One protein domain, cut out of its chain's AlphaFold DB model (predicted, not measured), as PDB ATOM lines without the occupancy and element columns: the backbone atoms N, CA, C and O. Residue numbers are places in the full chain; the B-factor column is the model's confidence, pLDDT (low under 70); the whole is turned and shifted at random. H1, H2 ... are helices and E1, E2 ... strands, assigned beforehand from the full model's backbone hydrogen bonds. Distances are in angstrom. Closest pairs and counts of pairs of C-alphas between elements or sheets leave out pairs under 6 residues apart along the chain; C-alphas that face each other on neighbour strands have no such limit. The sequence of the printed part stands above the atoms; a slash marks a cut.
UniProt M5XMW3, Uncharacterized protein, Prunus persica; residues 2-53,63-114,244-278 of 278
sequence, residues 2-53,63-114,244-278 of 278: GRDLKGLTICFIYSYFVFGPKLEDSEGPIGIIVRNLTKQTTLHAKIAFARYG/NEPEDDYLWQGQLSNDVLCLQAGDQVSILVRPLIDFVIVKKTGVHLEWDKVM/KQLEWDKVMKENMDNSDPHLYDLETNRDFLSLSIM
ATOM      1  N   GLY A   2     273.293 423.821 300.991       60.41
ATOM      2  CA  GLY A   2     273.388 422.536 300.285       60.41
ATOM      3  C   GLY A   2     272.726 422.584 298.907       60.41
ATOM      4  O   GLY A   2     271.664 423.187 298.763       60.41
ATOM      5  N   ARG A   3     273.347 421.945 297.910       69.88
ATOM      6  CA  ARG A   3     272.637 421.449 296.725       69.88
ATOM      7  C   ARG A   3     272.096 420.068 297.081       69.88
ATOM      8  O   ARG A   3     272.850 419.256 297.609       69.88
ATOM      9  N   ASP A   4     270.835 419.797 296.780       81.44
ATOM     10  CA  ASP A   4     270.300 418.440 296.891       81.44
ATOM     11  C   ASP A   4     270.666 417.645 295.631       81.44
ATOM     12  O   ASP A   4     270.676 418.184 294.522       81.44
ATOM     13  N   LEU A   5     271.009 416.364 295.773       83.62
ATOM     14  CA  LEU A   5     271.253 415.507 294.614       83.62
ATOM     15  C   LEU A   5     269.900 415.125 293.993       83.62
ATOM     16  O   LEU A   5     269.061 414.538 294.677       83.62
ATOM     17  N   LYS A   6     269.695 415.412 292.702       86.56
ATOM     18  CA  LYS A   6     268.515 414.967 291.939       86.56
ATOM     19  C   LYS A   6     268.603 413.496 291.567       86.56
ATOM     20  O   LYS A   6     267.611 412.768 291.631       86.56
ATOM     21  N   GLY A   7     269.785 413.053 291.151       85.00
ATOM     22  CA  GLY A   7     269.969 411.697 290.668       85.00
ATOM     23  C   GLY A   7     271.358 411.413 290.123       85.00
ATOM     24  O   GLY A   7     272.279 412.226 290.183       85.00
ATOM     25  N   LEU A   8     271.477 410.206 289.593       86.25
ATOM     26  CA  LEU A   8     272.703 409.602 289.107       86.25
ATOM     27  C   LEU A   8     272.452 409.101 287.684       86.25
ATOM     28  O   LEU A   8     271.638 408.201 287.479       86.25
ATOM     29  N   THR A   9     273.146 409.668 286.703       87.38
ATOM     30  CA  THR A   9     273.184 409.109 285.347       87.38
ATOM     31  C   THR A   9     274.350 408.135 285.257       87.38
ATOM     32  O   THR A   9     275.473 408.471 285.633       87.38
ATOM     33  N   ILE A  10     274.083 406.933 284.758       87.19
ATOM     34  CA  ILE A  10     275.081 405.902 284.476       87.19
ATOM     35  C   ILE A  10     275.038 405.637 282.973       87.19
ATOM     36  O   ILE A  10     273.962 405.432 282.408       87.19
ATOM     37  N   CYS A  11     276.200 405.611 282.333       88.94
ATOM     38  CA  CYS A  11     276.365 405.123 280.972       88.94
ATOM     39  C   CYS A  11     277.476 404.073 280.928       88.94
ATOM     40  O   CYS A  11     278.389 404.096 281.749       88.94
ATOM     41  N   PHE A  12     277.406 403.133 279.994       85.56
ATOM     42  CA  PHE A  12     278.504 402.202 279.754       85.56
ATOM     43  C   PHE A  12     278.470 401.652 278.328       85.56
ATOM     44  O   PHE A  12     277.404 401.522 277.723       85.56
ATOM     45  N   ILE A  13     279.648 401.314 277.811       83.75
ATOM     46  CA  ILE A  13     279.819 400.597 276.546       83.75
ATOM     47  C   ILE A  13     279.941 399.108 276.852       83.75
ATOM     48  O   ILE A  13     280.677 398.717 277.763       83.75
ATOM     49  N   TYR A  14     279.227 398.283 276.095       81.81
ATOM     50  CA  TYR A  14     279.280 396.830 276.193       81.81
ATOM     51  C   TYR A  14     279.235 396.172 274.811       81.81
ATOM     52  O   TYR A  14     278.631 396.716 273.889       81.81
ATOM     53  N   SER A  15     279.833 394.992 274.674       78.19
ATOM     54  CA  SER A  15     279.789 394.184 273.451       78.19
ATOM     55  C   SER A  15     279.286 392.765 273.729       78.19
ATOM     56  O   SER A  15     279.226 392.322 274.881       78.19
ATOM     57  N   TYR A  16     278.899 392.053 272.667       74.38
ATOM     58  CA  TYR A  16     278.546 390.632 272.724       74.38
ATOM     59  C   TYR A  16     279.572 389.779 271.987       74.38
ATOM     60  O   TYR A  16     279.929 390.072 270.844       74.38
ATOM     61  N   PHE A  17     279.917 388.631 272.563       66.38
ATOM     62  CA  PHE A  17     280.521 387.551 271.795       66.38
ATOM     63  C   PHE A  17     279.459 386.844 270.942       66.38
ATOM     64  O   PHE A  17     278.481 386.293 271.453       66.38
ATOM     65  N   VAL A  18     279.705 386.783 269.629       56.56
ATOM     66  CA  VAL A  18     278.822 386.176 268.609       56.56
ATOM     67  C   VAL A  18     278.520 384.684 268.869       56.56
ATOM     68  O   VAL A  18     277.543 384.143 268.354       56.56
ATOM     69  N   PHE A  19     279.321 384.016 269.704       52.75
ATOM     70  CA  PHE A  19     279.179 382.597 270.057       52.75
ATOM     71  C   PHE A  19     278.246 382.311 271.251       52.75
ATOM     72  O   PHE A  19     278.102 381.151 271.640       52.75
ATOM     73  N   GLY A  20     277.603 383.328 271.836       52.00
ATOM     74  CA  GLY A  20     276.661 383.141 272.944       52.00
ATOM     75  C   GLY A  20     275.411 382.325 272.556       52.00
ATOM     76  O   GLY A  20     274.843 382.541 271.480       52.00
ATOM     77  N   PRO A  21     274.924 381.402 273.410       52.53
ATOM     78  CA  PRO A  21     273.629 380.762 273.199       52.53
ATOM     79  C   PRO A  21     272.497 381.800 273.237       52.53
ATOM     80  O   PRO A  21     272.602 382.851 273.869       52.53
ATOM     81  N   LYS A  22     271.362 381.483 272.598       53.09
ATOM     82  CA  LYS A  22     270.131 382.272 272.759       53.09
ATOM     83  C   LYS A  22     269.794 382.385 274.249       53.09
ATOM     84  O   LYS A  22     269.442 381.379 274.856       53.09
ATOM     85  N   LEU A  23     269.811 383.604 274.795       54.91
ATOM     86  CA  LEU A  23     269.111 383.896 276.046       54.91
ATOM     87  C   LEU A  23     267.632 383.568 275.855       54.91
ATOM     88  O   LEU A  23     266.952 384.236 275.069       54.91
ATOM     89  N   GLU A  24     267.148 382.559 276.569       51.69
ATOM     90  CA  GLU A  24     265.721 382.419 276.834       51.69
ATOM     91  C   GLU A  24     265.279 383.560 277.765       51.69
ATOM     92  O   GLU A  24     266.045 384.073 278.581       51.69
ATOM     93  N   ASP A  25     264.067 384.057 277.534       54.12
ATOM     94  CA  ASP A  25     263.657 385.397 277.952       54.12
ATOM     95  C   ASP A  25     263.317 385.480 279.456       54.12
ATOM     96  O   ASP A  25     262.173 385.243 279.843       54.12
ATOM     97  N   SER A  26     264.272 385.871 280.309       50.62
ATOM     98  CA  SER A  26     263.970 386.263 281.703       50.62
ATOM     99  C   SER A  26     265.016 387.151 282.387       50.62
ATOM    100  O   SER A  26     264.641 388.106 283.072       50.62
ATOM    101  N   GLU A  27     266.311 386.874 282.224       56.69
ATOM    102  CA  GLU A  27     267.360 387.530 283.013       56.69
ATOM    103  C   GLU A  27     268.135 388.581 282.205       56.69
ATOM    104  O   GLU A  27     268.739 388.296 281.172       56.69
ATOM    105  N   GLY A  28     268.092 389.831 282.676       66.44
ATOM    106  CA  GLY A  28     268.818 390.939 282.058       66.44
ATOM    107  C   GLY A  28     270.333 390.728 282.172       66.44
ATOM    108  O   GLY A  28     270.816 390.615 283.296       66.44
ATOM    109  N   PRO A  29     271.095 390.684 281.065       74.19
ATOM    110  CA  PRO A  29     272.472 390.180 281.068       74.19
ATOM    111  C   PRO A  29     273.512 391.124 281.685       74.19
ATOM    112  O   PRO A  29     274.673 390.739 281.811       74.19
ATOM    113  N   ILE A  30     273.127 392.342 282.075       83.50
ATOM    114  CA  ILE A  30     273.988 393.288 282.795       83.50
ATOM    115  C   ILE A  30     273.291 393.729 284.080       83.50
ATOM    116  O   ILE A  30     272.120 394.130 284.075       83.50
ATOM    117  N   GLY A  31     274.031 393.655 285.183       87.56
ATOM    118  CA  GLY A  31     273.628 394.130 286.498       87.56
ATOM    119  C   GLY A  31     274.333 395.437 286.849       87.56
ATOM    120  O   GLY A  31     275.560 395.520 286.782       87.56
ATOM    121  N   ILE A  32     273.555 396.427 287.280       89.19
ATOM    122  CA  ILE A  32     274.044 397.638 287.944       89.19
ATOM    123  C   ILE A  32     273.826 397.469 289.445       89.19
ATOM    124  O   ILE A  32     272.729 397.122 289.892       89.19
ATOM    125  N   ILE A  33     274.862 397.747 290.227       89.88
ATOM    126  CA  ILE A  33     274.823 397.726 291.687       89.88
ATOM    127  C   ILE A  33     275.326 399.080 292.191       89.88
ATOM    128  O   ILE A  33     276.460 399.458 291.909       89.88
ATOM    129  N   VAL A  34     274.497 399.800 292.949       88.31
ATOM    130  CA  VAL A  34     274.862 401.073 293.593       88.31
ATOM    131  C   VAL A  34     274.852 400.872 295.104       88.31
ATOM    132  O   VAL A  34     273.815 400.557 295.683       88.31
ATOM    133  N   ARG A  35     276.009 401.034 295.744       89.75
ATOM    134  CA  ARG A  35     276.236 400.844 297.184       89.75
ATOM    135  C   ARG A  35     276.524 402.181 297.841       89.75
ATOM    136  O   ARG A  35     277.513 402.819 297.492       89.75
ATOM    137  N   ASN A  36     275.732 402.568 298.831       87.75
ATOM    138  CA  ASN A  36     276.104 403.619 299.767       87.75
ATOM    139  C   ASN A  36     276.870 402.965 300.922       87.75
ATOM    140  O   ASN A  36     276.292 402.234 301.726       87.75
ATOM    141  N   LEU A  37     278.179 403.193 300.981       84.19
ATOM    142  CA  LEU A  37     279.066 402.590 301.975       84.19
ATOM    143  C   LEU A  37     278.884 403.238 303.356       84.19
ATOM    144  O   LEU A  37     278.966 402.539 304.363       84.19
ATOM    145  N   THR A  38     278.553 404.534 303.404       83.00
ATOM    146  CA  THR A  38     278.269 405.272 304.647       83.00
ATOM    147  C   THR A  38     277.005 404.752 305.338       83.00
ATOM    148  O   THR A  38     277.005 404.524 306.547       83.00
ATOM    149  N   LYS A  39     275.926 404.539 304.576       85.12
ATOM    150  CA  LYS A  39     274.607 404.108 305.083       85.12
ATOM    151  C   LYS A  39     274.366 402.597 304.999       85.12
ATOM    152  O   LYS A  39     273.316 402.131 305.426       85.12
ATOM    153  N   GLN A  40     275.311 401.845 304.432       86.44
ATOM    154  CA  GLN A  40     275.223 400.400 304.165       86.44
ATOM    155  C   GLN A  40     273.992 399.980 303.333       86.44
ATOM    156  O   GLN A  40     273.538 398.839 303.408       86.44
ATOM    157  N   THR A  41     273.450 400.879 302.506       86.44
ATOM    158  CA  THR A  41     272.337 400.565 301.596       86.44
ATOM    159  C   THR A  41     272.862 400.129 300.231       86.44
ATOM    160  O   THR A  41     273.915 400.577 299.776       86.44
ATOM    161  N   THR A  42     272.140 399.232 299.556       90.75
ATOM    162  CA  THR A  42     272.489 398.789 298.199       90.75
ATOM    163  C   THR A  42     271.249 398.705 297.319       90.75
ATOM    164  O   THR A  42     270.269 398.060 297.685       90.75
ATOM    165  N   LEU A  43     271.317 399.312 296.136       89.62
ATOM    166  CA  LEU A  43     270.355 399.144 295.053       89.62
ATOM    167  C   LEU A  43     270.931 398.190 294.001       89.62
ATOM    168  O   LEU A  43     272.069 398.353 293.563       89.62
ATOM    169  N   HIS A  44     270.125 397.220 293.574       89.44
ATOM    170  CA  HIS A  44     270.417 396.327 292.455       89.44
ATOM    171  C   HIS A  44     269.402 396.569 291.334       89.44
ATOM    172  O   HIS A  44     268.195 396.520 291.570       89.44
ATOM    173  N   ALA A  45     269.885 396.770 290.112       86.19
ATOM    174  CA  ALA A  45     269.072 396.830 288.903       86.19
ATOM    175  C   ALA A  45     269.624 395.853 287.856       86.19
ATOM    176  O   ALA A  45     270.836 395.695 287.723       86.19
ATOM    177  N   LYS A  46     268.738 395.199 287.098       85.44
ATOM    178  CA  LYS A  46     269.098 394.352 285.948       85.44
ATOM    179  C   LYS A  46     268.564 394.999 284.680       85.44
ATOM    180  O   LYS A  46     267.408 395.423 284.649       85.44
ATOM    181  N   ILE A  47     269.385 395.071 283.639       79.06
ATOM    182  CA  ILE A  47     268.998 395.663 282.358       79.06
ATOM    183  C   ILE A  47     268.482 394.555 281.449       79.06
ATOM    184  O   ILE A  47     269.251 393.735 280.959       79.06
ATOM    185  N   ALA A  48     267.172 394.537 281.212       69.81
ATOM    186  CA  ALA A  48     266.584 393.732 280.151       69.81
ATOM    187  C   ALA A  48     266.789 394.434 278.801       69.81
ATOM    188  O   ALA A  48     266.407 395.596 278.637       69.81
ATOM    189  N   PHE A  49     267.360 393.732 277.824       64.88
ATOM    190  CA  PHE A  49     267.490 394.252 276.467       64.88
ATOM    191  C   PHE A  49     266.277 393.890 275.617       64.88
ATOM    192  O   PHE A  49     265.873 392.732 275.527       64.88
ATOM    193  N   ALA A  50     265.717 394.889 274.935       47.12
ATOM    194  CA  ALA A  50     264.788 394.636 273.846       47.12
ATOM    195  C   ALA A  50     265.581 394.064 272.663       47.12
ATOM    196  O   ALA A  50     266.444 394.753 272.116       47.12
ATOM    197  N   ARG A  51     265.287 392.819 272.266       50.88
ATOM    198  CA  ARG A  51     265.855 392.204 271.058       50.88
ATOM    199  C   ARG A  51     265.530 393.078 269.840       50.88
ATOM    200  O   ARG A  51     264.408 393.027 269.337       50.88
ATOM    201  N   TYR A  52     266.504 393.833 269.334       40.28
ATOM    202  CA  TYR A  52     266.438 394.286 267.948       40.28
ATOM    203  C   TYR A  52     266.641 393.077 267.034       40.28
ATOM    204  O   TYR A  52     267.382 392.145 267.355       40.28
ATOM    205  N   GLY A  53     265.872 393.035 265.948       43.31
ATOM    206  CA  GLY A  53     265.764 391.851 265.109       43.31
ATOM    207  C   GLY A  53     267.110 391.452 264.510       43.31
ATOM    208  O   GLY A  53     267.717 392.246 263.804       43.31
ATOM    209  N   ASN A  63     285.963 388.435 260.801       42.91
ATOM    210  CA  ASN A  63     286.566 389.125 261.946       42.91
ATOM    211  C   ASN A  63     285.994 390.558 262.019       42.91
ATOM    212  O   ASN A  63     286.746 391.531 262.064       42.91
ATOM    213  N   GLU A  64     284.674 390.694 261.875       47.28
ATOM    214  CA  GLU A  64     283.999 391.981 262.000       47.28
ATOM    215  C   GLU A  64     284.092 392.431 263.460       47.28
ATOM    216  O   GLU A  64     284.094 391.585 264.361       47.28
ATOM    217  N   PRO A  65     284.267 393.742 263.696       48.94
ATOM    218  CA  PRO A  65     284.432 394.257 265.042       48.94
ATOM    219  C   PRO A  65     283.222 393.861 265.881       48.94
ATOM    220  O   PRO A  65     282.089 393.892 265.404       48.94
ATOM    221  N   GLU A  66     283.484 393.501 267.134       65.81
ATOM    222  CA  GLU A  66     282.439 393.339 268.134       65.81
ATOM    223  C   GLU A  66     281.526 394.570 268.100       65.81
ATOM    224  O   GLU A  66     282.014 395.692 268.252       65.81
ATOM    225  N   ASP A  67     280.223 394.374 267.885       70.75
ATOM    226  CA  ASP A  67     279.274 395.484 267.924       70.75
ATOM    227  C   ASP A  67     279.321 396.111 269.327       70.75
ATOM    228  O   ASP A  67     278.901 395.496 270.312       70.75
ATOM    229  N   ASP A  68     279.848 397.333 269.410       79.12
ATOM    230  CA  ASP A  68     279.895 398.118 270.638       79.12
ATOM    231  C   ASP A  68     278.573 398.869 270.826       79.12
ATOM    232  O   ASP A  68     278.218 399.784 270.078       79.12
ATOM    233  N   TYR A  69     277.837 398.485 271.864       80.19
ATOM    234  CA  TYR A  69     276.560 399.065 272.247       80.19
ATOM    235  C   TYR A  69     276.754 400.046 273.403       80.19
ATOM    236  O   TYR A  69     277.344 399.715 274.431       80.19
ATOM    237  N   LEU A  70     276.184 401.244 273.281       84.88
ATOM    238  CA  LEU A  70     276.096 402.204 274.380       84.88
ATOM    239  C   LEU A  70     274.764 402.034 275.123       84.88
ATOM    240  O   LEU A  70     273.690 402.105 274.522       84.88
ATOM    241  N   TRP A  71     274.825 401.850 276.440       85.88
ATOM    242  CA  TRP A  71     273.672 401.990 277.326       85.88
ATOM    243  C   TRP A  71     273.794 403.264 278.158       85.88
ATOM    244  O   TRP A  71     274.878 403.610 278.625       85.88
ATOM    245  N   GLN A  72     272.665 403.931 278.395       85.31
ATOM    246  CA  GLN A  72     272.558 405.055 279.317       85.31
ATOM    247  C   GLN A  72     271.215 405.011 280.047       85.31
ATOM    248  O   GLN A  72     270.171 404.752 279.443       85.31
ATOM    249  N   GLY A  73     271.238 405.295 281.346       84.50
ATOM    250  CA  GLY A  73     270.052 405.364 282.186       84.50
ATOM    251  C   GLY A  73     270.267 406.232 283.420       84.50
ATOM    252  O   GLY A  73     271.393 406.520 283.820       84.50
ATOM    253  N   GLN A  74     269.161 406.663 284.017       88.00
ATOM    254  CA  GLN A  74     269.137 407.603 285.132       88.00
ATOM    255  C   GLN A  74     268.433 406.962 286.329       88.00
ATOM    256  O   GLN A  74     267.377 406.341 286.186       88.00
ATOM    257  N   LEU A  75     269.020 407.119 287.511       84.88
ATOM    258  CA  LEU A  75     268.488 406.669 288.791       84.88
ATOM    259  C   LEU A  75     268.161 407.908 289.635       84.88
ATOM    260  O   LEU A  75     269.040 408.730 289.898       84.88
ATOM    261  N   SER A  76     266.900 408.066 290.037       86.19
ATOM    262  CA  SER A  76     266.457 409.206 290.848       86.19
ATOM    263  C   SER A  76     266.930 409.085 292.296       86.19
ATOM    264  O   SER A  76     266.936 407.997 292.881       86.19
ATOM    265  N   ASN A  77     267.288 410.212 292.912       86.19
ATOM    266  CA  ASN A  77     267.744 410.206 294.299       86.19
ATOM    267  C   ASN A  77     266.624 409.868 295.301       86.19
ATOM    268  O   ASN A  77     266.921 409.370 296.380       86.19
ATOM    269  N   ASP A  78     265.349 410.002 294.915       85.44
ATOM    270  CA  ASP A  78     264.192 409.488 295.675       85.44
ATOM    271  C   ASP A  78     264.297 407.985 296.001       85.44
ATOM    272  O   ASP A  78     263.677 407.505 296.949       85.44
ATOM    273  N   VAL A  79     265.055 407.230 295.194       80.50
ATOM    274  CA  VAL A  79     265.286 405.788 295.367       80.50
ATOM    275  C   VAL A  79     266.677 405.505 295.949       80.50
ATOM    276  O   VAL A  79     266.847 404.537 296.687       80.50
ATOM    277  N   LEU A  80     267.679 406.331 295.628       82.00
ATOM    278  CA  LEU A  80     269.060 406.138 296.092       82.00
ATOM    279  C   LEU A  80     269.315 406.692 297.511       82.00
ATOM    280  O   LEU A  80     270.199 406.190 298.207       82.00
ATOM    281  N   CYS A  81     268.550 407.699 297.945       85.50
ATOM    282  CA  CYS A  81     268.630 408.360 299.257       85.50
ATOM    283  C   CYS A  81     270.040 408.864 299.640       85.50
ATOM    284  O   CYS A  81     270.439 408.846 300.816       85.50
ATOM    285  N   LEU A  82     270.798 409.311 298.637       85.19
ATOM    286  CA  LEU A  82     272.162 409.814 298.765       85.19
ATOM    287  C   LEU A  82     272.168 411.276 299.218       85.19
ATOM    288  O   LEU A  82     271.292 412.065 298.861       85.19
ATOM    289  N   GLN A  83     273.176 411.630 300.007       83.62
ATOM    290  CA  GLN A  83     273.394 412.963 300.564       83.62
ATOM    291  C   GLN A  83     274.866 413.369 300.415       83.62
ATOM    292  O   GLN A  83     275.739 412.518 300.240       83.62
ATOM    293  N   ALA A  84     275.148 414.670 300.514       80.12
ATOM    294  CA  ALA A  84     276.518 415.167 300.621       80.12
ATOM    295  C   ALA A  84     277.242 414.509 301.812       80.12
ATOM    296  O   ALA A  84     276.668 414.365 302.895       80.12
ATOM    297  N   GLY A  85     278.485 414.081 301.597       80.81
ATOM    298  CA  GLY A  85     279.278 413.286 302.537       80.81
ATOM    299  C   GLY A  85     279.093 411.764 302.435       80.81
ATOM    300  O   GLY A  85     279.860 411.031 303.062       80.81
ATOM    301  N   ASP A  86     278.134 411.252 301.655       84.44
ATOM    302  CA  ASP A  86     278.024 409.806 301.430       84.44
ATOM    303  C   ASP A  86     279.148 409.291 300.514       84.44
ATOM    304  O   ASP A  86     279.416 409.838 299.439       84.44
ATOM    305  N   GLN A  87     279.767 408.178 300.908       85.75
ATOM    306  CA  GLN A  87     280.691 407.429 300.066       85.75
ATOM    307  C   GLN A  87     279.907 406.385 299.265       85.75
ATOM    308  O   GLN A  87     279.221 405.535 299.840       85.75
ATOM    309  N   VAL A  88     280.020 406.423 297.939       84.12
ATOM    310  CA  VAL A  88     279.234 405.586 297.026       84.12
ATOM    311  C   VAL A  88     280.151 404.755 296.132       84.12
ATOM    312  O   VAL A  88     281.144 405.242 295.595       84.12
ATOM    313  N   SER A  89     279.806 403.484 295.948       88.19
ATOM    314  CA  SER A  89     280.439 402.590 294.980       88.19
ATOM    315  C   SER A  89     279.407 402.123 293.961       88.19
ATOM    316  O   SER A  89     278.311 401.695 294.323       88.19
ATOM    317  N   ILE A  90     279.759 402.219 292.685       87.81
ATOM    318  CA  ILE A  90     278.947 401.788 291.552       87.81
ATOM    319  C   ILE A  90     279.713 400.664 290.861       87.81
ATOM    320  O   ILE A  90     280.890 400.814 290.538       87.81
ATOM    321  N   LEU A  91     279.043 399.537 290.657       89.12
ATOM    322  CA  LEU A  91     279.562 398.382 289.939       89.12
ATOM    323  C   LEU A  91     278.629 398.084 288.770       89.12
ATOM    324  O   LEU A  91     277.441 397.819 288.976       89.12
ATOM    325  N   VAL A  92     279.182 398.087 287.561       86.88
ATOM    326  CA  VAL A  92     278.525 397.546 286.370       86.88
ATOM    327  C   VAL A  92     279.212 396.230 286.040       86.88
ATOM    328  O   VAL A  92     280.431 396.173 285.874       86.88
ATOM    329  N   ARG A  93     278.437 395.146 285.995       86.81
ATOM    330  CA  ARG A  93     278.960 393.813 285.683       86.81
ATOM    331  C   ARG A  93     278.061 393.065 284.705       86.81
ATOM    332  O   ARG A  93     276.834 393.149 284.832       86.81
ATOM    333  N   PRO A  94     278.632 392.256 283.805       84.50
ATOM    334  CA  PRO A  94     277.866 391.217 283.149       84.50
ATOM    335  C   PRO A  94     277.360 390.203 284.189       84.50
ATOM    336  O   PRO A  94     277.956 389.971 285.255       84.50
ATOM    337  N   LEU A  95     276.216 389.612 283.867       80.56
ATOM    338  CA  LEU A  95     275.625 388.464 284.555       80.56
ATOM    339  C   LEU A  95     275.736 387.181 283.712       80.56
ATOM    340  O   LEU A  95     275.282 386.133 284.156       80.56
ATOM    341  N   ILE A  96     276.345 387.270 282.524       75.50
ATOM    342  CA  ILE A  96     276.568 386.176 281.573       75.50
ATOM    343  C   ILE A  96     277.933 386.319 280.886       75.50
ATOM    344  O   ILE A  96     278.393 387.431 280.635       75.50
ATOM    345  N   ASP A  97     278.549 385.198 280.525       72.62
ATOM    346  CA  ASP A  97     279.964 385.167 280.115       72.62
ATOM    347  C   ASP A  97     280.227 385.728 278.706       72.62
ATOM    348  O   ASP A  97     281.360 386.050 278.360       72.62
ATOM    349  N   PHE A  98     279.181 385.862 277.882       74.25
ATOM    350  CA  PHE A  98     279.279 386.345 276.499       74.25
ATOM    351  C   PHE A  98     278.959 387.840 276.324       74.25
ATOM    352  O   PHE A  98     278.726 388.288 275.201       74.25
ATOM    353  N   VAL A  99     278.952 388.611 277.416       77.38
ATOM    354  CA  VAL A  99     278.872 390.080 277.401       77.38
ATOM    355  C   VAL A  99     280.120 390.665 278.050       77.38
ATOM    356  O   VAL A  99     280.463 390.297 279.173       77.38
ATOM    357  N   ILE A 100     280.766 391.614 277.375       82.12
ATOM    358  CA  ILE A 100     281.850 392.420 277.948       82.12
ATOM    359  C   ILE A 100     281.320 393.812 278.254       82.12
ATOM    360  O   ILE A 100     280.719 394.435 277.386       82.12
ATOM    361  N   VAL A 101     281.581 394.324 279.457       81.62
ATOM    362  CA  VAL A 101     281.482 395.760 279.754       81.62
ATOM    363  C   VAL A 101     282.873 396.352 279.540       81.62
ATOM    364  O   VAL A 101     283.823 395.924 280.186       81.62
ATOM    365  N   LYS A 102     283.008 397.286 278.592       83.06
ATOM    366  CA  LYS A 102     284.310 397.844 278.179       83.06
ATOM    367  C   LYS A 102     284.688 399.112 278.932       83.06
ATOM    368  O   LYS A 102     285.871 399.378 279.131       83.06
ATOM    369  N   LYS A 103     283.694 399.943 279.251       83.50
ATOM    370  CA  LYS A 103     283.901 401.225 279.926       83.50
ATOM    371  C   LYS A 103     282.609 401.747 280.533       83.50
ATOM    372  O   LYS A 103     281.613 401.881 279.822       83.50
ATOM    373  N   THR A 104     282.671 402.175 281.786       83.44
ATOM    374  CA  THR A 104     281.567 402.793 282.526       83.44
ATOM    375  C   THR A 104     281.844 404.272 282.807       83.44
ATOM    376  O   THR A 104     282.953 404.658 283.172       83.44
ATOM    377  N   GLY A 105     280.819 405.106 282.647       84.12
ATOM    378  CA  GLY A 105     280.794 406.525 282.987       84.12
ATOM    379  C   GLY A 105     279.644 406.845 283.944       84.12
ATOM    380  O   GLY A 105     278.590 406.207 283.928       84.12
ATOM    381  N   VAL A 106     279.854 407.836 284.809       84.00
ATOM    382  CA  VAL A 106     278.893 408.252 285.836       84.00
ATOM    383  C   VAL A 106     278.848 409.774 285.906       84.00
ATOM    384  O   VAL A 106     279.888 410.430 285.909       84.00
ATOM    385  N   HIS A 107     277.644 410.331 286.012       84.81
ATOM    386  CA  HIS A 107     277.411 411.761 286.182       84.81
ATOM    387  C   HIS A 107     276.387 412.014 287.300       84.81
ATOM    388  O   HIS A 107     275.308 411.417 287.312       84.81
ATOM    389  N   LEU A 108     276.731 412.899 288.240       83.50
ATOM    390  CA  LEU A 108     275.836 413.354 289.308       83.50
ATOM    391  C   LEU A 108     275.012 414.547 288.821       83.50
ATOM    392  O   LEU A 108     275.573 415.566 288.421       83.50
ATOM    393  N   GLU A 109     273.689 414.437 288.907       81.88
ATOM    394  CA  GLU A 109     272.783 415.550 288.643       81.88
ATOM    395  C   GLU A 109     272.379 416.210 289.961       81.88
ATOM    396  O   GLU A 109     271.795 415.577 290.844       81.88
ATOM    397  N   TRP A 110     272.665 417.503 290.075       82.25
ATOM    398  CA  TRP A 110     272.398 418.308 291.261       82.25
ATOM    399  C   TRP A 110     271.238 419.273 291.044       82.25
ATOM    400  O   TRP A 110     270.986 419.733 289.926       82.25
ATOM    401  N   ASP A 111     270.551 419.631 292.124       81.19
ATOM    402  CA  ASP A 111     269.565 420.697 292.081       81.19
ATOM    403  C   ASP A 111     270.202 422.034 291.699       81.19
ATOM    404  O   ASP A 111     271.340 422.358 292.066       81.19
ATOM    405  N   LYS A 112     269.446 422.832 290.939       70.38
ATOM    406  CA  LYS A 112     269.904 424.152 290.522       70.38
ATOM    407  C   LYS A 112     269.983 425.011 291.776       70.38
ATOM    408  O   LYS A 112     268.960 425.222 292.423       70.38
ATOM    409  N   VAL A 113     271.184 425.510 292.090       58.34
ATOM    410  CA  VAL A 113     271.418 426.421 293.220       58.34
ATOM    411  C   VAL A 113     270.326 427.487 293.210       58.34
ATOM    412  O   VAL A 113     270.160 428.190 292.207       58.34
ATOM    413  N   MET A 114     269.556 427.585 294.301       44.47
ATOM    414  CA  MET A 114     268.622 428.694 294.450       44.47
ATOM    415  C   MET A 114     269.420 429.978 294.318       44.47
ATOM    416  O   MET A 114     270.398 430.153 295.037       44.47
ATOM    417  N   LYS A 244     274.312 416.871 274.317       43.53
ATOM    418  CA  LYS A 244     274.949 416.219 275.472       43.53
ATOM    419  C   LYS A 244     275.335 414.773 275.166       43.53
ATOM    420  O   LYS A 244     276.402 414.335 275.579       43.53
ATOM    421  N   GLN A 245     274.491 414.042 274.434       42.91
ATOM    422  CA  GLN A 245     274.817 412.696 273.963       42.91
ATOM    423  C   GLN A 245     276.054 412.727 273.060       42.91
ATOM    424  O   GLN A 245     276.987 411.981 273.306       42.91
ATOM    425  N   LEU A 246     276.111 413.647 272.092       51.62
ATOM    426  CA  LEU A 246     277.265 413.840 271.206       51.62
ATOM    427  C   LEU A 246     278.563 414.167 271.959       51.62
ATOM    428  O   LEU A 246     279.630 413.697 271.566       51.62
ATOM    429  N   GLU A 247     278.485 414.951 273.035       53.91
ATOM    430  CA  GLU A 247     279.635 415.262 273.889       53.91
ATOM    431  C   GLU A 247     280.124 414.019 274.655       53.91
ATOM    432  O   GLU A 247     281.318 413.715 274.624       53.91
ATOM    433  N   TRP A 248     279.215 413.234 275.250       52.75
ATOM    434  CA  TRP A 248     279.561 411.959 275.895       52.75
ATOM    435  C   TRP A 248     280.064 410.907 274.903       52.75
ATOM    436  O   TRP A 248     281.073 410.262 275.180       52.75
ATOM    437  N   ASP A 249     279.428 410.759 273.744       49.78
ATOM    438  CA  ASP A 249     279.842 409.841 272.680       49.78
ATOM    439  C   ASP A 249     281.261 410.188 272.207       49.78
ATOM    440  O   ASP A 249     282.102 409.303 272.049       49.78
ATOM    441  N   LYS A 250     281.565 411.485 272.055       60.28
ATOM    442  CA  LYS A 250     282.906 411.972 271.714       60.28
ATOM    443  C   LYS A 250     283.920 411.685 272.825       60.28
ATOM    444  O   LYS A 250     284.966 411.113 272.533       60.28
ATOM    445  N   VAL A 251     283.618 412.015 274.083       55.31
ATOM    446  CA  VAL A 251     284.508 411.747 275.231       55.31
ATOM    447  C   VAL A 251     284.740 410.246 275.418       55.31
ATOM    448  O   VAL A 251     285.853 409.819 275.727       55.31
ATOM    449  N   MET A 252     283.725 409.406 275.225       56.78
ATOM    450  CA  MET A 252     283.887 407.956 275.301       56.78
ATOM    451  C   MET A 252     284.754 407.444 274.145       56.78
ATOM    452  O   MET A 252     285.683 406.684 274.407       56.78
ATOM    453  N   LYS A 253     284.543 407.941 272.920       56.72
ATOM    454  CA  LYS A 253     285.303 407.564 271.721       56.72
ATOM    455  C   LYS A 253     286.770 408.011 271.736       56.72
ATOM    456  O   LYS A 253     287.637 407.197 271.445       56.72
ATOM    457  N   GLU A 254     287.078 409.236 272.163       54.34
ATOM    458  CA  GLU A 254     288.473 409.710 272.303       54.34
ATOM    459  C   GLU A 254     289.271 408.888 273.338       54.34
ATOM    460  O   GLU A 254     290.495 408.790 273.264       54.34
ATOM    461  N   ASN A 255     288.583 408.239 274.284       51.50
ATOM    462  CA  ASN A 255     289.187 407.269 275.201       51.50
ATOM    463  C   ASN A 255     289.274 405.837 274.615       51.50
ATOM    464  O   ASN A 255     290.134 405.072 275.047       51.50
ATOM    465  N   MET A 256     288.422 405.462 273.649       49.72
ATOM    466  CA  MET A 256     288.524 404.168 272.947       49.72
ATOM    467  C   MET A 256     289.797 404.100 272.099       49.72
ATOM    468  O   MET A 256     290.525 403.116 272.190       49.72
ATOM    469  N   ASP A 257     290.115 405.166 271.356       47.16
ATOM    470  CA  ASP A 257     291.271 405.220 270.441       47.16
ATOM    471  C   ASP A 257     292.644 405.098 271.151       47.16
ATOM    472  O   ASP A 257     293.670 404.934 270.492       47.16
ATOM    473  N   ASN A 258     292.673 405.162 272.490       44.25
ATOM    474  CA  ASN A 258     293.875 405.052 273.328       44.25
ATOM    475  C   ASN A 258     293.967 403.735 274.133       44.25
ATOM    476  O   ASN A 258     294.876 403.590 274.951       44.25
ATOM    477  N   SER A 259     293.036 402.793 273.949       45.12
ATOM    478  CA  SER A 259     292.992 401.528 274.702       45.12
ATOM    479  C   SER A 259     293.631 400.379 273.910       45.12
ATOM    480  O   SER A 259     293.202 400.079 272.800       45.12
ATOM    481  N   ASP A 260     294.657 399.734 274.474       39.62
ATOM    482  CA  ASP A 260     295.421 398.663 273.813       39.62
ATOM    483  C   ASP A 260     294.623 397.334 273.805       39.62
ATOM    484  O   ASP A 260     294.333 396.797 274.877       39.62
ATOM    485  N   PRO A 261     294.226 396.782 272.638       45.16
ATOM    486  CA  PRO A 261     293.204 395.731 272.563       45.16
ATOM    487  C   PRO A 261     293.681 394.314 272.938       45.16
ATOM    488  O   PRO A 261     292.921 393.358 272.791       45.16
ATOM    489  N   HIS A 262     294.934 394.138 273.369       38.28
ATOM    490  CA  HIS A 262     295.595 392.827 273.399       38.28
ATOM    491  C   HIS A 262     295.734 392.137 274.768       38.28
ATOM    492  O   HIS A 262     296.454 391.140 274.857       38.28
ATOM    493  N   LEU A 263     295.039 392.590 275.822       35.94
ATOM    494  CA  LEU A 263     295.104 391.920 277.131       35.94
ATOM    495  C   LEU A 263     293.795 392.001 277.942       35.94
ATOM    496  O   LEU A 263     293.681 392.773 278.890       35.94
ATOM    497  N   TYR A 264     292.818 391.162 277.586       42.31
ATOM    498  CA  TYR A 264     291.568 391.002 278.338       42.31
ATOM    499  C   TYR A 264     291.431 389.579 278.890       42.31
ATOM    500  O   TYR A 264     290.955 388.677 278.201       42.31
ATOM    501  N   ASP A 265     291.820 389.391 280.154       35.56
ATOM    502  CA  ASP A 265     291.404 388.224 280.934       35.56
ATOM    503  C   ASP A 265     289.907 388.317 281.252       35.56
ATOM    504  O   ASP A 265     289.416 389.348 281.724       35.56
ATOM    505  N   LEU A 266     289.183 387.213 281.038       40.56
ATOM    506  CA  LEU A 266     287.732 387.132 281.247       40.56
ATOM    507  C   LEU A 266     287.331 387.408 282.713       40.56
ATOM    508  O   LEU A 266     286.219 387.865 282.979       40.56
ATOM    509  N   GLU A 267     288.247 387.188 283.661       36.94
ATOM    510  CA  GLU A 267     288.055 387.466 285.090       36.94
ATOM    511  C   GLU A 267     287.956 388.971 285.413       36.94
ATOM    512  O   GLU A 267     287.290 389.350 286.382       36.94
ATOM    513  N   THR A 268     288.524 389.842 284.569       49.16
ATOM    514  CA  THR A 268     288.598 391.305 284.783       49.16
ATOM    515  C   THR A 268     287.401 392.065 284.186       49.16
ATOM    516  O   THR A 268     287.377 393.292 284.157       49.16
ATOM    517  N   ASN A 269     286.361 391.363 283.732       55.59
ATOM    518  CA  ASN A 269     285.160 391.933 283.104       55.59
ATOM    519  C   ASN A 269     284.188 392.549 284.144       55.59
ATOM    520  O   ASN A 269     283.038 392.126 284.286       55.59
ATOM    521  N   ARG A 270     284.675 393.489 284.969       58.69
ATOM    522  CA  ARG A 270     283.921 394.174 286.036       58.69
ATOM    523  C   ARG A 270     284.401 395.615 286.204       58.69
ATOM    524  O   ARG A 270     285.481 395.847 286.741       58.69
ATOM    525  N   ASP A 271     283.545 396.573 285.865       68.44
ATOM    526  CA  ASP A 271     283.838 397.993 286.046       68.44
ATOM    527  C   ASP A 271     283.415 398.469 287.439       68.44
ATOM    528  O   ASP A 271     282.226 398.511 287.774       68.44
ATOM    529  N   PHE A 272     284.399 398.874 288.243       61.16
ATOM    530  CA  PHE A 272     284.197 399.472 289.560       61.16
ATOM    531  C   PHE A 272     284.501 400.969 289.535       61.16
ATOM    532  O   PHE A 272     285.618 401.384 289.230       61.16
ATOM    533  N   LEU A 273     283.533 401.778 289.964       70.50
ATOM    534  CA  LEU A 273     283.710 403.203 290.221       70.50
ATOM    535  C   LEU A 273     283.425 403.495 291.697       70.50
ATOM    536  O   LEU A 273     282.451 403.010 292.275       70.50
ATOM    537  N   SER A 274     284.288 404.293 292.322       65.06
ATOM    538  CA  SER A 274     284.127 404.764 293.701       65.06
ATOM    539  C   SER A 274     284.121 406.283 293.693       65.06
ATOM    540  O   SER A 274     285.049 406.893 293.171       65.06
ATOM    541  N   LEU A 275     283.109 406.886 294.310       72.38
ATOM    542  CA  LEU A 275     282.923 408.330 294.353       72.38
ATOM    543  C   LEU A 275     282.542 408.774 295.768       72.38
ATOM    544  O   LEU A 275     281.748 408.118 296.441       72.38
ATOM    545  N   SER A 276     283.084 409.906 296.202       63.94
ATOM    546  CA  SER A 276     282.600 410.618 297.385       63.94
ATOM    547  C   SER A 276     281.703 411.755 296.924       63.94
ATOM    548  O   SER A 276     282.094 412.525 296.049       63.94
ATOM    549  N   ILE A 277     280.509 411.860 297.497       65.00
ATOM    550  CA  ILE A 277     279.599 412.971 297.223       65.00
ATOM    551  C   ILE A 277     280.030 414.154 298.099       65.00
ATOM    552  O   ILE A 277     280.119 414.005 299.317       65.00
ATOM    553  N   MET A 278     280.314 415.304 297.484       55.25
ATOM    554  CA  MET A 278     280.740 416.544 298.157       55.25
ATOM    555  C   MET A 278     279.600 417.561 298.260       55.25
ATOM    556  O   MET A 278     278.758 417.585 297.337       55.25
TER     557      MET A 278
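AT A GLANCE: This is residues 2 to 53, 63 to 114 and 244 to 278 of the 278 residues of an uncharacterized protein of Prunus persica (UniProt M5XMW3). Two twisted antiparallel sheets lie face to face as a sandwich, E3, E2, E5 and E7 in one and E4, E1 and E6 in the other, with helix H2 over the face of the three-stranded sheet that is turned away from the four-stranded one. The short helix H1 follows E4 at one end of the sandwich, and residues 257 to 263, after H2, stick out. The printed part has 139 residues with two named helices and seven named strands, in the order E1, E2, E3, E4, H1, E5, E6, H2, E7; the class is mixed, helices and strands. It is compact, with a radius of gyration of the C-alphas of 16.5 A, and elongated in outline, spanning 53 by 34 by 30 A.

IN THESE COORDINATES: E1, residues 5 to 16, runs 33.9 A from C-alpha 5 at (271.253, 415.507, 294.614). E2, residues 30 to 36, and E3, residues 41 to 47, measure 20.0 A and 20.1 A. E4, residues 68 to 76, measures 26.7 A, and H1 is residues 77 to 80, 4.6 A. E5, residues 87 to 94, measures 23.6 A. E6, residues 99 to 110, measures 32.1 A and bends by 63 degrees at residue 102. H2, residues 244 to 256, measures 18.3 A from C-alpha 244 at (274.949, 416.219, 275.472). E7, residues 271 to 276, measures 17.0 A and ends with C-alpha 276 at (282.600, 410.618, 297.385).

HOW THE PARTS SIT: In the sheet E4 E1 E6, N 10 and O 73 are 2.9 A apart between E1 and E4, and N 9 and O 107 are 2.8 A apart between E1 and E6. In the sheet E3 E2 E5 E7, E2 and E3 form a hairpin, with N 43 and O 34 within hydrogen-bond range at 2.8 A; between the neighbours E2 and E5, N 33 and O 91 are within hydrogen-bond range at 2.9 A, and between the neighbours E5 and E7, N 90 and O 273 are within hydrogen-bond range at 2.8 A. The sheets' facing parts are 9.0 A apart centre to centre, their best planes differ by 16 degrees, and their strands stand at 30 degrees. The closest C-alphas of E6 and E7 are those of Thr 104 and Asp 271, 6.4 A apart. H2 is on one face of the sheet E4 E1 E6, giving two layers, helix and sheet, at a height over the sheet of 10.3 A; it runs slantwise to the strands, 48 degrees from E1 on the local plane. In H2 every O i to N i+4 pair is within hydrogen-bond range; H1 is too short for such a pair.

THE WHOLE: The C-alphas of Asn 63 and Met 114, the two farthest apart, are 54.3 A apart. Residues 54 to 62 and 115 to 243 are not printed, with C-alpha gaps of 21.2 A and 23.6 A. The links E1 to E2 and H2 to E7 are long. Mean pLDDT of the printed part is 70.3, and residues 17 to 28 and 244 to 272 are among those under 70.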